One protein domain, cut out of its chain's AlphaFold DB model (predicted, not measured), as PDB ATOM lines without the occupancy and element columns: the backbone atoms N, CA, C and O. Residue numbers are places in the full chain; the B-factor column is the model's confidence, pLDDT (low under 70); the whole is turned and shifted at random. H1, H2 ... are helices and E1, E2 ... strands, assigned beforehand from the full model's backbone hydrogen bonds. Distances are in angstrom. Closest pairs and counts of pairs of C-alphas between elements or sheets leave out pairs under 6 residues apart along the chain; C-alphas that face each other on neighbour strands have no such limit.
ATOM      1  N   LEU A   3     319.716 188.948 277.686       92.00
ATOM      2  CA  LEU A   3     318.309 189.164 278.006       92.00
ATOM      3  C   LEU A   3     318.006 190.621 278.385       92.00
ATOM      4  O   LEU A   3     317.024 191.180 277.912       92.00
ATOM      5  N   ILE A   4     318.868 191.247 279.196       89.94
ATOM      6  CA  ILE A   4     318.681 192.633 279.654       89.94
ATOM      7  C   ILE A   4     318.648 193.614 278.462       89.94
ATOM      8  O   ILE A   4     317.667 194.347 278.348       89.94
ATOM      9  N   PRO A   5     319.627 193.600 277.527       90.44
ATOM     10  CA  PRO A   5     319.558 194.418 276.313       90.44
ATOM     11  C   PRO A   5     318.308 194.184 275.458       90.44
ATOM     12  O   PRO A   5     317.718 195.140 274.961       90.44
ATOM     13  N   ILE A   6     317.884 192.926 275.297       94.56
ATOM     14  CA  ILE A   6     316.718 192.584 274.471       94.56
ATOM     15  C   ILE A   6     315.431 193.128 275.096       94.56
ATOM     16  O   ILE A   6     314.630 193.751 274.402       94.56
ATOM     17  N   ILE A   7     315.249 192.940 276.406       91.00
ATOM     18  CA  ILE A   7     314.091 193.479 277.127       91.00
ATOM     19  C   ILE A   7     314.091 195.003 277.047       91.00
ATOM     20  O   ILE A   7     313.050 195.589 276.779       91.00
ATOM     21  N   PHE A   8     315.245 195.648 277.219       88.94
ATOM     22  CA  PHE A   8     315.346 197.101 277.116       88.94
ATOM     23  C   PHE A   8     314.916 197.621 275.736       88.94
ATOM     24  O   PHE A   8     314.115 198.550 275.654       88.94
ATOM     25  N   LEU A   9     315.383 196.995 274.651       90.50
ATOM     26  CA  LEU A   9     314.971 197.366 273.295       90.50
ATOM     27  C   LEU A   9     313.477 197.134 273.063       90.50
ATOM     28  O   LEU A   9     312.803 198.018 272.539       90.50
ATOM     29  N   PHE A  10     312.947 195.989 273.500       92.12
ATOM     30  CA  PHE A  10     311.518 195.690 273.418       92.12
ATOM     31  C   PHE A  10     310.673 196.763 274.120       92.12
ATOM     32  O   PHE A  10     309.706 197.283 273.565       92.12
ATOM     33  N   LEU A  11     311.088 197.132 275.327       90.31
ATOM     34  CA  LEU A  11     310.467 198.152 276.155       90.31
ATOM     35  C   LEU A  11     310.503 199.545 275.494       90.31
ATOM     36  O   LEU A  11     309.479 200.231 275.454       90.31
ATOM     37  N   CYS A  12     311.634 199.940 274.903       88.75
ATOM     38  CA  CYS A  12     311.729 201.164 274.101       88.75
ATOM     39  C   CYS A  12     310.744 201.150 272.926       88.75
ATOM     40  O   CYS A  12     309.991 202.106 272.733       88.75
ATOM     41  N   SER A  13     310.727 200.064 272.148       92.12
ATOM     42  CA  SER A  13     309.839 199.932 270.991       92.12
ATOM     43  C   SER A  13     308.370 200.033 271.395       92.12
ATOM     44  O   SER A  13     307.612 200.762 270.759       92.12
ATOM     45  N   MET A  14     307.978 199.370 272.484       91.00
ATOM     46  CA  MET A  14     306.618 199.442 273.012       91.00
ATOM     47  C   MET A  14     306.221 200.882 273.370       91.00
ATOM     48  O   MET A  14     305.165 201.348 272.944       91.00
ATOM     49  N   GLN A  15     307.085 201.617 274.082       88.25
ATOM     50  CA  GLN A  15     306.813 203.005 274.471       88.25
ATOM     51  C   GLN A  15     306.662 203.932 273.252       88.25
ATOM     52  O   GLN A  15     305.783 204.797 273.251       88.25
ATOM     53  N   ILE A  16     307.472 203.739 272.204       90.19
ATOM     54  CA  ILE A  16     307.387 204.519 270.958       90.19
ATOM     55  C   ILE A  16     306.070 204.237 270.230       90.19
ATOM     56  O   ILE A  16     305.373 205.174 269.839       90.19
ATOM     57  N   VAL A  17     305.701 202.962 270.068       93.19
ATOM     58  CA  VAL A  17     304.456 202.575 269.384       93.19
ATOM     59  C   VAL A  17     303.245 203.158 270.107       93.19
ATOM     60  O   VAL A  17     302.367 203.737 269.468       93.19
ATOM     61  N   THR A  18     303.213 203.075 271.439       89.81
ATOM     62  CA  THR A  18     302.134 203.670 272.228       89.81
ATOM     63  C   THR A  18     302.079 205.186 272.060       89.81
ATOM     64  O   THR A  18     301.002 205.719 271.795       89.81
ATOM     65  N   ALA A  19     303.213 205.885 272.144       89.06
ATOM     66  CA  ALA A  19     303.249 207.333 271.959       89.06
ATOM     67  C   ALA A  19     302.704 207.760 270.583       89.06
ATOM     68  O   ALA A  19     301.888 208.678 270.498       89.06
ATOM     69  N   LEU A  20     303.093 207.055 269.516       91.38
ATOM     70  CA  LEU A  20     302.597 207.316 268.162       91.38
ATOM     71  C   LEU A  20     301.100 207.042 268.029       91.38
ATOM     72  O   LEU A  20     300.385 207.839 267.424       91.38
ATOM     73  N   PHE A  21     300.615 205.942 268.605       92.50
ATOM     74  CA  PHE A  21     299.197 205.601 268.570       92.50
ATOM     75  C   PHE A  21     298.340 206.685 269.237       92.50
ATOM     76  O   PHE A  21     297.386 207.169 268.627       92.50
ATOM     77  N   TYR A  22     298.716 207.123 270.444       90.62
ATOM     78  CA  TYR A  22     298.008 208.197 271.146       90.62
ATOM     79  C   TYR A  22     298.045 209.509 270.360       90.62
ATOM     80  O   TYR A  22     296.992 210.110 270.141       90.62
ATOM     81  N   ARG A  23     299.219 209.910 269.852       91.06
ATOM     82  CA  ARG A  23     299.357 211.125 269.037       91.06
ATOM     83  C   ARG A  23     298.466 211.086 267.794       91.06
ATOM     84  O   ARG A  23     297.811 212.071 267.475       91.06
ATOM     85  N   ASN A  24     298.423 209.956 267.091       93.81
ATOM     86  CA  ASN A  24     297.636 209.813 265.864       93.81
ATOM     87  C   ASN A  24     296.131 209.829 266.137       93.81
ATOM     88  O   ASN A  24     295.381 210.480 265.412       93.81
ATOM     89  N   MET A  25     295.693 209.149 267.197       93.31
ATOM     90  CA  MET A  25     294.300 209.184 267.636       93.31
ATOM     91  C   MET A  25     293.868 210.616 267.982       93.31
ATOM     92  O   MET A  25     292.781 211.051 267.603       93.31
ATOM     93  N   GLU A  26     294.723 211.370 268.673       92.12
ATOM     94  CA  GLU A  26     294.449 212.765 269.014       92.12
ATOM     95  C   GLU A  26     294.444 213.682 267.794       92.12
ATOM     96  O   GLU A  26     293.533 214.498 267.677       92.12
ATOM     97  N   LEU A  27     295.395 213.525 266.868       92.62
ATOM     98  CA  LEU A  27     295.407 214.256 265.597       92.62
ATOM     99  C   LEU A  27     294.096 214.057 264.835       92.62
ATOM    100  O   LEU A  27     293.485 215.035 264.408       92.62
ATOM    101  N   ALA A  28     293.630 212.812 264.712       93.50
ATOM    102  CA  ALA A  28     292.371 212.506 264.041       93.50
ATOM    103  C   ALA A  28     291.173 213.174 264.738       93.50
ATOM    104  O   ALA A  28     290.324 213.777 264.080       93.50
ATOM    105  N   ALA A  29     291.127 213.127 266.072       92.62
ATOM    106  CA  ALA A  29     290.060 213.755 266.845       92.62
ATOM    107  C   ALA A  29     290.054 215.286 266.698       92.62
ATOM    108  O   ALA A  29     289.001 215.876 266.466       92.62
ATOM    109  N   VAL A  30     291.215 215.937 266.807       92.44
ATOM    110  CA  VAL A  30     291.329 217.399 266.687       92.44
ATOM    111  C   VAL A  30     291.041 217.863 265.262       92.44
ATOM    112  O   VAL A  30     290.363 218.868 265.081       92.44
ATOM    113  N   GLN A  31     291.479 217.114 264.249       93.88
ATOM    114  CA  GLN A  31     291.141 217.410 262.859       93.88
ATOM    115  C   GLN A  31     289.634 217.291 262.605       93.88
ATOM    116  O   GLN A  31     289.054 218.155 261.946       93.88
ATOM    117  N   SER A  32     288.980 216.269 263.168       92.50
ATOM    118  CA  SER A  32     287.522 216.143 263.110       92.50
ATOM    119  C   SER A  32     286.835 217.333 263.781       92.50
ATOM    120  O   SER A  32     285.900 217.881 263.213       92.50
ATOM    121  N   GLN A  33     287.312 217.772 264.951       90.50
ATOM    122  CA  GLN A  33     286.769 218.946 265.642       90.50
ATOM    123  C   GLN A  33     286.940 220.228 264.822       90.50
ATOM    124  O   GLN A  33     285.978 220.978 264.683       90.50
ATOM    125  N   ALA A  34     288.127 220.459 264.252       89.69
ATOM    126  CA  ALA A  34     288.384 221.600 263.377       89.69
ATOM    127  C   ALA A  34     287.435 221.595 262.172       89.69
ATOM    128  O   ALA A  34     286.818 222.611 261.870       89.69
ATOM    129  N   SER A  35     287.255 220.438 261.526       90.62
ATOM    130  CA  SER A  35     286.337 220.292 260.394       90.62
ATOM    131  C   SER A  35     284.880 220.536 260.787       90.62
ATOM    132  O   SER A  35     284.198 221.300 260.111       90.62
ATOM    133  N   THR A  36     284.398 219.930 261.876       89.56
ATOM    134  CA  THR A  36     283.017 220.113 262.338       89.56
ATOM    135  C   THR A  36     282.738 221.573 262.681       89.56
ATOM    136  O   THR A  36     281.739 222.111 262.219       89.56
ATOM    137  N   ARG A  37     283.640 222.232 263.419       88.38
ATOM    138  CA  ARG A  37     283.507 223.645 263.805       88.38
ATOM    139  C   ARG A  37     283.557 224.594 262.616       88.38
ATOM    140  O   ARG A  37     282.801 225.557 262.574       88.38
ATOM    141  N   ALA A  38     284.402 224.306 261.627       86.25
ATOM    142  CA  ALA A  38     284.459 225.099 260.407       86.25
ATOM    143  C   ALA A  38     283.157 225.045 259.594       86.25
ATOM    144  O   ALA A  38     282.812 226.026 258.943       86.25
ATOM    145  N   ILE A  39     282.432 223.924 259.654       86.12
ATOM    146  CA  ILE A  39     281.139 223.751 258.979       86.12
ATOM    147  C   ILE A  39     279.994 224.344 259.808       86.12
ATOM    148  O   ILE A  39     279.115 224.996 259.252       86.12
ATOM    149  N   SER A  40     279.972 224.103 261.122       84.44
ATOM    150  CA  SER A  40     278.877 224.548 261.994       84.44
ATOM    151  C   SER A  40     278.965 226.023 262.383       84.44
ATOM    152  O   SER A  40     277.972 226.595 262.824       84.44
ATOM    153  N   GLY A  41     280.143 226.638 262.252       78.94
ATOM    154  CA  GLY A  41     280.414 227.986 262.750       78.94
ATOM    155  C   GLY A  41     280.565 228.060 264.274       78.94
ATOM    156  O   GLY A  41     280.686 229.152 264.826       78.94
ATOM    157  N   GLU A  42     280.565 226.921 264.974       78.88
ATOM    158  CA  GLU A  42     280.772 226.879 266.421       78.88
ATOM    159  C   GLU A  42     282.233 227.185 266.770       78.88
ATOM    160  O   GLU A  42     283.163 226.610 266.204       78.88
ATOM    161  N   THR A  43     282.446 228.068 267.747       76.50
ATOM    162  CA  THR A  43     283.787 228.428 268.230       76.50
ATOM    163  C   THR A  43     283.997 227.888 269.640       76.50
ATOM    164  O   THR A  43     283.078 227.889 270.459       76.50
ATOM    165  N   SER A  44     285.203 227.405 269.936       81.44
ATOM    166  CA  SER A  44     285.580 226.960 271.280       81.44
ATOM    167  C   SER A  44     286.674 227.845 271.862       81.44
ATOM    168  O   SER A  44     287.519 228.387 271.151       81.44
ATOM    169  N   VAL A  45     286.713 227.929 273.192       72.44
ATOM    170  CA  VAL A  45     287.821 228.554 273.923       72.44
ATOM    171  C   VAL A  45     289.126 227.833 273.559       72.44
ATOM    172  O   VAL A  45     289.221 226.617 273.728       72.44
ATOM    173  N   GLY A  46     290.107 228.580 273.041       77.38
ATOM    174  CA  GLY A  46     291.407 228.067 272.584       77.38
ATOM    175  C   GLY A  46     291.573 227.956 271.062       77.38
ATOM    176  O   GLY A  46     292.691 227.735 270.596       77.38
ATOM    177  N   ASP A  47     290.502 228.145 270.288       85.00
ATOM    178  CA  ASP A  47     290.566 228.160 268.825       85.00
ATOM    179  C   ASP A  47     291.218 229.450 268.317       85.00
ATOM    180  O   ASP A  47     290.955 230.544 268.818       85.00
ATOM    181  N   THR A  48     292.091 229.330 267.317       85.75
ATOM    182  CA  THR A  48     292.757 230.478 266.689       85.75
ATOM    183  C   THR A  48     292.278 230.631 265.254       85.75
ATOM    184  O   THR A  48     292.315 229.671 264.489       85.75
ATOM    185  N   PHE A  49     291.875 231.845 264.879       86.25
ATOM    186  CA  PHE A  49     291.474 232.182 263.515       86.25
ATOM    187  C   PHE A  49     292.534 233.059 262.852       86.25
ATOM    188  O   PHE A  49     292.940 234.073 263.419       86.25
ATOM    189  N   ILE A  50     292.961 232.694 261.645       86.56
ATOM    190  CA  ILE A  50     293.861 233.505 260.816       86.56
ATOM    191  C   ILE A  50     293.120 233.888 259.538       86.56
ATOM    192  O   ILE A  50     292.701 233.014 258.785       86.56
ATOM    193  N   SER A  51     292.949 235.186 259.287       83.00
ATOM    194  CA  SER A  51     292.317 235.665 258.052       83.00
ATOM    195  C   SER A  51     293.218 235.374 256.854       83.00
ATOM    196  O   SER A  51     294.404 235.708 256.873       83.00
ATOM    197  N   ILE A  52     292.655 234.775 255.810       81.38
ATOM    198  CA  ILE A  52     293.326 234.544 254.533       81.38
ATOM    199  C   ILE A  52     292.841 235.635 253.567       81.38
ATOM    200  O   ILE A  52     291.631 235.768 253.378       81.38
ATOM    201  N   PRO A  53     293.739 236.429 252.957       75.88
ATOM    202  CA  PRO A  53     293.335 237.436 251.984       75.88
ATOM    203  C   PRO A  53     292.691 236.755 250.769       75.88
ATOM    204  O   PRO A  53     293.328 235.950 250.091       75.88
ATOM    205  N   SER A  54     291.424 237.078 250.504       68.56
ATOM    206  CA  SER A  54     290.695 236.600 249.329       68.56
ATOM    207  C   SER A  54     290.837 237.602 248.176       68.56
ATOM    208  O   SER A  54     290.558 238.785 248.391       68.56
ATOM    209  N   PRO A  55     291.238 237.174 246.963       67.38
ATOM    210  CA  PRO A  55     291.355 238.060 245.801       67.38
ATOM    211  C   PRO A  55     290.034 238.721 245.396       67.38
ATOM    212  O   PRO A  55     290.045 239.837 244.887       67.38
ATOM    213  N   ASP A  56     288.907 238.043 245.637       68.62
ATOM    214  CA  ASP A  56     287.601 238.443 245.107       68.62
ATOM    215  C   ASP A  56     286.768 239.307 246.066       68.62
ATOM    216  O   ASP A  56     285.697 239.753 245.681       68.62
ATOM    217  N   GLY A  57     287.202 239.574 247.305       62.50
ATOM    218  CA  GLY A  57     286.509 240.480 248.247       62.50
ATOM    219  C   GLY A  57     285.099 240.058 248.714       62.50
ATOM    220  O   GLY A  57     284.607 240.584 249.707       62.50
ATOM    221  N   PHE A  58     284.469 239.085 248.049       61.03
ATOM    222  CA  PHE A  58     283.135 238.554 248.351       61.03
ATOM    223  C   PHE A  58     283.153 237.306 249.251       61.03
ATOM    224  O   PHE A  58     282.097 236.772 249.578       61.03
ATOM    225  N   GLN A  59     284.338 236.823 249.635       66.19
ATOM    226  CA  GLN A  59     284.519 235.639 250.480       66.19
ATOM    227  C   GLN A  59     285.496 235.964 251.610       66.19
ATOM    228  O   GLN A  59     286.672 236.225 251.350       66.19
ATOM    229  N   ASP A  60     285.017 235.935 252.853       76.88
ATOM    230  CA  ASP A  60     285.880 236.006 254.033       76.88
ATOM    231  C   ASP A  60     286.347 234.586 254.376       76.88
ATOM    232  O   ASP A  60     285.576 233.756 254.869       76.88
ATOM    233  N   LEU A  61     287.604 234.294 254.033       82.69
ATOM    234  CA  LEU A  61     288.259 233.013 254.278       82.69
ATOM    235  C   LEU A  61     289.059 233.108 255.575       82.69
ATOM    236  O   LEU A  61     289.969 233.930 255.704       82.69
ATOM    237  N   LYS A  62     288.765 232.233 256.536       86.19
ATOM    238  CA  LYS A  62     289.498 232.148 257.806       86.19
ATOM    239  C   LYS A  62     290.057 230.749 258.006       86.19
ATOM    240  O   LYS A  62     289.341 229.761 257.899       86.19
ATOM    241  N   LEU A  63     291.335 230.657 258.342       88.31
ATOM    242  CA  LEU A  63     291.964 229.427 258.798       88.31
ATOM    243  C   LEU A  63     291.642 229.228 260.281       88.31
ATOM    244  O   LEU A  63     292.094 230.006 261.117       88.31
ATOM    245  N   LEU A  64     290.881 228.190 260.603       88.81
ATOM    246  CA  LEU A  64     290.644 227.727 261.964       88.81
ATOM    247  C   LEU A  64     291.750 226.749 262.369       88.81
ATOM    248  O   LEU A  64     291.946 225.712 261.734       88.81
ATOM    249  N   ILE A  65     292.443 227.067 263.456       88.94
ATOM    250  CA  ILE A  65     293.463 226.233 264.084       88.94
ATOM    251  C   ILE A  65     292.933 225.786 265.446       88.94
ATOM    252  O   ILE A  65     292.738 226.607 266.345       88.94
ATOM    253  N   VAL A  66     292.746 224.479 265.604       88.31
ATOM    254  CA  VAL A  66     292.354 223.848 266.868       88.31
ATOM    255  C   VAL A  66     293.567 223.129 267.437       88.31
ATOM    256  O   VAL A  66     294.185 222.312 266.755       88.31
ATOM    257  N   LYS A  67     293.918 223.412 268.691       89.50
ATOM    258  CA  LYS A  67     295.038 222.763 269.381       89.50
ATOM    259  C   LYS A  67     294.543 221.924 270.543       89.50
ATOM    260  O   LYS A  67     293.616 222.312 271.251       89.50
ATOM    261  N   LYS A  68     295.199 220.791 270.777       87.31
ATOM    262  CA  LYS A  68     294.968 219.967 271.962       87.31
ATOM    263  C   LYS A  68     296.288 219.449 272.494       87.31
ATOM    264  O   LYS A  68     297.098 218.922 271.738       87.31
ATOM    265  N   ARG A  69     296.464 219.586 273.804       87.38
ATOM    266  CA  ARG A  69     297.609 219.059 274.535       87.38
ATOM    267  C   ARG A  69     297.141 218.008 275.536       87.38
ATOM    268  O   ARG A  69     296.154 218.240 276.236       87.38
ATOM    269  N   ARG A  70     297.816 216.861 275.587       85.25
ATOM    270  CA  ARG A  70     297.504 215.776 276.524       85.25
ATOM    271  C   ARG A  70     298.747 214.989 276.913       85.25
ATOM    272  O   ARG A  70     299.632 214.772 276.095       85.25
ATOM    273  N   ASP A  71     298.760 214.492 278.141       84.81
ATOM    274  CA  ASP A  71     299.773 213.548 278.605       84.81
ATOM    275  C   ASP A  71     299.629 212.189 277.898       84.81
ATOM    276  O   ASP A  71     298.560 211.571 277.907       84.81
ATOM    277  N   ILE A  72     300.730 211.696 277.332       83.62
ATOM    278  CA  ILE A  72     300.891 210.323 276.859       83.62
ATOM    279  C   ILE A  72     301.252 209.446 278.066       83.62
ATOM    280  O   ILE A  72     302.182 209.763 278.817       83.62
ATOM    281  N   PRO A  73     300.574 208.301 278.254       79.00
ATOM    282  CA  PRO A  73     300.909 207.391 279.337       79.00
ATOM    283  C   PRO A  73     302.341 206.864 279.192       79.00
ATOM    284  O   PRO A  73     302.760 206.357 278.147       79.00
ATOM    285  N   THR A  74     303.096 206.963 280.282       79.94
ATOM    286  CA  THR A  74     304.427 206.368 280.380       79.94
ATOM    287  C   THR A  74     304.278 204.944 280.907       79.94
ATOM    288  O   THR A  74     303.965 204.747 282.078       79.94
ATOM    289  N   LEU A  75     304.477 203.948 280.043       77.06
ATOM    290  CA  LEU A  75     304.366 202.528 280.398       77.06
ATOM    291  C   LEU A  75     305.528 202.064 281.278       77.06
ATOM    292  O   LEU A  75     305.397 201.099 282.024       77.06
ATOM    293  N   ILE A  76     306.677 202.735 281.172       78.88
ATOM    294  CA  ILE A  76     307.922 202.303 281.803       78.88
ATOM    295  C   ILE A  76     308.460 203.444 282.672       78.88
ATOM    296  O   ILE A  76     308.951 204.441 282.133       78.88
ATOM    297  N   PRO A  77     308.436 203.299 284.010       72.56
ATOM    298  CA  PRO A  77     308.802 204.367 284.943       72.56
ATOM    299  C   PRO A  77     310.212 204.932 284.723       72.56
ATOM    300  O   PRO A  77     310.437 206.129 284.884       72.56
ATOM    301  N   VAL A  78     311.154 204.079 284.303       74.06
ATOM    302  CA  VAL A  78     312.548 204.465 284.030       74.06
ATOM    303  C   VAL A  78     312.629 205.550 282.949       74.06
ATOM    304  O   VAL A  78     313.403 206.489 283.106       74.06
ATOM    305  N   PHE A  79     311.805 205.484 281.896       70.94
ATOM    306  CA  PHE A  79     311.801 206.507 280.843       70.94
ATOM    307  C   PHE A  79     311.152 207.813 281.298       70.94
ATOM    308  O   PHE A  79     311.653 208.882 280.961       70.94
ATOM    309  N   GLY A  80     310.095 207.745 282.113       69.56
ATOM    310  CA  GLY A  80     309.449 208.942 282.666       69.56
ATOM    311  C   GLY A  80     310.378 209.756 283.568       69.56
ATOM    312  O   GLY A  80     310.380 210.985 283.509       69.56
ATOM    313  N   ASN A  81     311.214 209.066 284.350       71.94
ATOM    314  CA  ASN A  81     312.206 209.699 285.218       71.94
ATOM    315  C   ASN A  81     313.395 210.273 284.433       71.94
ATOM    316  O   ASN A  81     313.933 211.305 284.823       71.94
ATOM    317  N   LEU A  82     313.790 209.635 283.325       69.88
ATOM    318  CA  LEU A  82     314.910 210.088 282.493       69.88
ATOM    319  C   LEU A  82     314.555 211.310 281.628       69.88
ATOM    320  O   LEU A  82     315.414 212.144 281.368       69.88
ATOM    321  N   LEU A  83     313.295 211.420 281.192       70.50
ATOM    322  CA  LEU A  83     312.801 212.495 280.319       70.50
ATOM    323  C   LEU A  83     312.289 213.735 281.074       70.50
ATOM    324  O   LEU A  83     311.845 214.683 280.438       70.50
ATOM    325  N   GLY A  84     312.381 213.764 282.409       61.81
ATOM    326  CA  GLY A  84     312.156 214.992 283.181       61.81
ATOM    327  C   GLY A  84     310.692 215.385 283.400       61.81
ATOM    328  O   GLY A  84     310.417 216.573 283.510       61.81
ATOM    329  N   HIS A  85     309.802 214.396 283.572       64.50
ATOM    330  CA  HIS A  85     308.349 214.508 283.808       64.50
ATOM    331  C   HIS A  85     307.465 214.720 282.567       64.50
ATOM    332  O   HIS A  85     307.644 215.663 281.812       64.50
ATOM    333  N   ARG A  86     306.450 213.839 282.474       67.62
ATOM    334  CA  ARG A  86     305.296 213.799 281.551       67.62
ATOM    335  C   ARG A  86     305.650 213.933 280.066       67.62
ATOM    336  O   ARG A  86     305.994 214.988 279.560       67.62
ATOM    337  N   ILE A  87     305.500 212.826 279.341       73.56
ATOM    338  CA  ILE A  87     305.555 212.846 277.879       73.56
ATOM    339  C   ILE A  87     304.252 213.490 277.400       73.56
ATOM    340  O   ILE A  87     303.197 212.879 277.526       73.56
ATOM    341  N   GLU A  88     304.308 214.709 276.880       81.44
ATOM    342  CA  GLU A  88     303.136 215.418 276.357       81.44
ATOM    343  C   GLU A  88     303.008 215.244 274.835       81.44
ATOM    344  O   GLU A  88     303.987 215.259 274.087       81.44
ATOM    345  N   SER A  89     301.772 215.094 274.373       83.69
ATOM    346  CA  SER A  89     301.352 215.182 272.979       83.69
ATOM    347  C   SER A  89     300.712 216.548 272.775       83.69
ATOM    348  O   SER A  89     299.736 216.872 273.450       83.69
ATOM    349  N   GLU A  90     301.237 217.353 271.853       87.56
ATOM    350  CA  GLU A  90     300.545 218.535 271.337       87.56
ATOM    351  C   GLU A  90     300.207 218.298 269.869       87.56
ATOM    352  O   GLU A  90     301.084 218.070 269.034       87.56
ATOM    353  N   VAL A  91     298.914 218.332 269.561       89.00
ATOM    354  CA  VAL A  91     298.386 218.085 268.223       89.00
ATOM    355  C   VAL A  91     297.570 219.279 267.755       89.00
ATOM    356  O   VAL A  91     296.909 219.959 268.543       89.00
ATOM    357  N   THR A  92     297.636 219.548 266.456       89.81
ATOM    358  CA  THR A  92     296.946 220.673 265.825       89.81
ATOM    359  C   THR A  92     296.103 220.157 264.667       89.81
ATOM    360  O   THR A  92     296.607 219.418 263.825       89.81
ATOM    361  N   GLY A  93     294.833 220.545 264.639       87.94
ATOM    362  CA  GLY A  93     293.924 220.354 263.515       87.94
ATOM    363  C   GLY A  93     293.657 221.688 262.838       87.94
ATOM    364  O   GLY A  93     293.620 222.731 263.495       87.94
ATOM    365  N   ILE A  94     293.507 221.656 261.520       90.25
ATOM    366  CA  ILE A  94     293.388 222.851 260.688       90.25
ATOM    367  C   ILE A  94     292.188 222.685 259.761       90.25
ATOM    368  O   ILE A  94     292.042 221.651 259.107       90.25
ATOM    369  N   ALA A  95     291.343 223.708 259.689       89.31
ATOM    370  CA  ALA A  95     290.208 223.765 258.777       89.31
ATOM    371  C   ALA A  95     290.035 225.177 258.205       89.31
ATOM    372  O   ALA A  95     290.515 226.150 258.779       89.31
ATOM    373  N   ILE A  96     289.363 225.288 257.061       87.75
ATOM    374  CA  ILE A  96     289.042 226.573 256.433       87.75
ATOM    375  C   ILE A  96     287.567 226.859 256.684       87.75
ATOM    376  O   ILE A  96     286.723 225.995 256.458       87.75
ATOM    377  N   VAL A  97     287.278 228.068 257.147       87.25
ATOM    378  CA  VAL A  97     285.934 228.603 257.335       87.25
ATOM    379  C   VAL A  97     285.674 229.606 256.220       87.25
ATOM    380  O   VAL A  97     286.470 230.524 256.017       87.25
ATOM    381  N   GLU A  98     284.567 229.423 255.508       80.62
ATOM    382  CA  GLU A  98     284.069 230.354 254.497       80.62
ATOM    383  C   GLU A  98     282.802 231.006 255.051       80.62
ATOM    384  O   GLU A  98     281.841 230.313 255.386       80.62
ATOM    385  N   SER A  99     282.790 232.336 255.148       70.25
ATOM    386  CA  SER A  99     281.549 233.074 255.379       70.25
ATOM    387  C   SER A  99     281.028 233.572 254.040       70.25
ATOM    388  O   SER A  99     281.694 234.375 253.381       70.25
ATOM    389  N   ARG A 100     279.838 233.112 253.643       61.78
ATOM    390  CA  ARG A 100     279.091 233.731 252.541       61.78
ATOM    391  C   ARG A 100     278.283 234.919 253.076       61.78
ATOM    392  O   ARG A 100     277.809 234.819 254.210       61.78
TER     393      ARG A 100
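This is residues 3 to 100 of the 101 residues of an uncharacterized protein of Actinobacteria bacterium (UniProt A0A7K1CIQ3). One long helix, H1, runs over a narrow, three-stranded ribbon of a sheet, making a rod whose first residues, 3 to 10 of H1, stick out free. E2 and E3 make the long part of the ribbon, short E1 edges it near one end, and small H2 sits in the loop joining E2 to E3 at the other end. The printed part has 98 residues, in the order H1, E1, E2, H2, E3; the class is mixed, helices and strands, in two layers, H1 on one face of the antiparallel sheet E1 - E2 - E3. It is only just extended, close to loose, with a radius of gyration of the C-alphas of 19.3 A and spans of 67 by 22 by 21 A.

Find C-alpha 3 at (318.309, 189.164, 278.006); from there H1, residues 3 to 40, runs 55.3 A to C-alpha 40 at (278.877, 224.548, 261.994). Next come E1, residues 48 to 52, 12.8 A, and E2, residues 60 to 71, 36.1 A. H2, residues 77 to 82, covers 8.7 A, and E3, residues 88 to 99, runs 34.9 A to C-alpha 99 at (281.549, 233.074, 255.379).

H1 is on the sheet at a height of 7.1 A, over E2 and E3, only just slantwise to the strands at 31 degrees to E2 on the local plane. Look at Gln 31 and Gly 93, the closest C-alphas of H1 and E3, 4.1 A apart. E2 and E3 are antiparallel at 163 degrees; find N 64 and O 95 at 2.8 A. The hairpin E1 and E2 stands at 151 degrees, with N 50 and O 63 at 2.9 A. H2 is not on the sheet, and is apart from H1. In H1 and H2 every O i to N i+4 pair is within hydrogen-bond range.

The C-alphas of Leu 3 and Phe 58, the two farthest apart, are 67.5 A apart. The sheet is only just strongly twisted, its C-alphas up to 4.4 A off the best plane. The printed part has no cut and no long link. Look for pLDDT under 70 at residues 54 to 59, 80, 82, 84 to 86 and 100.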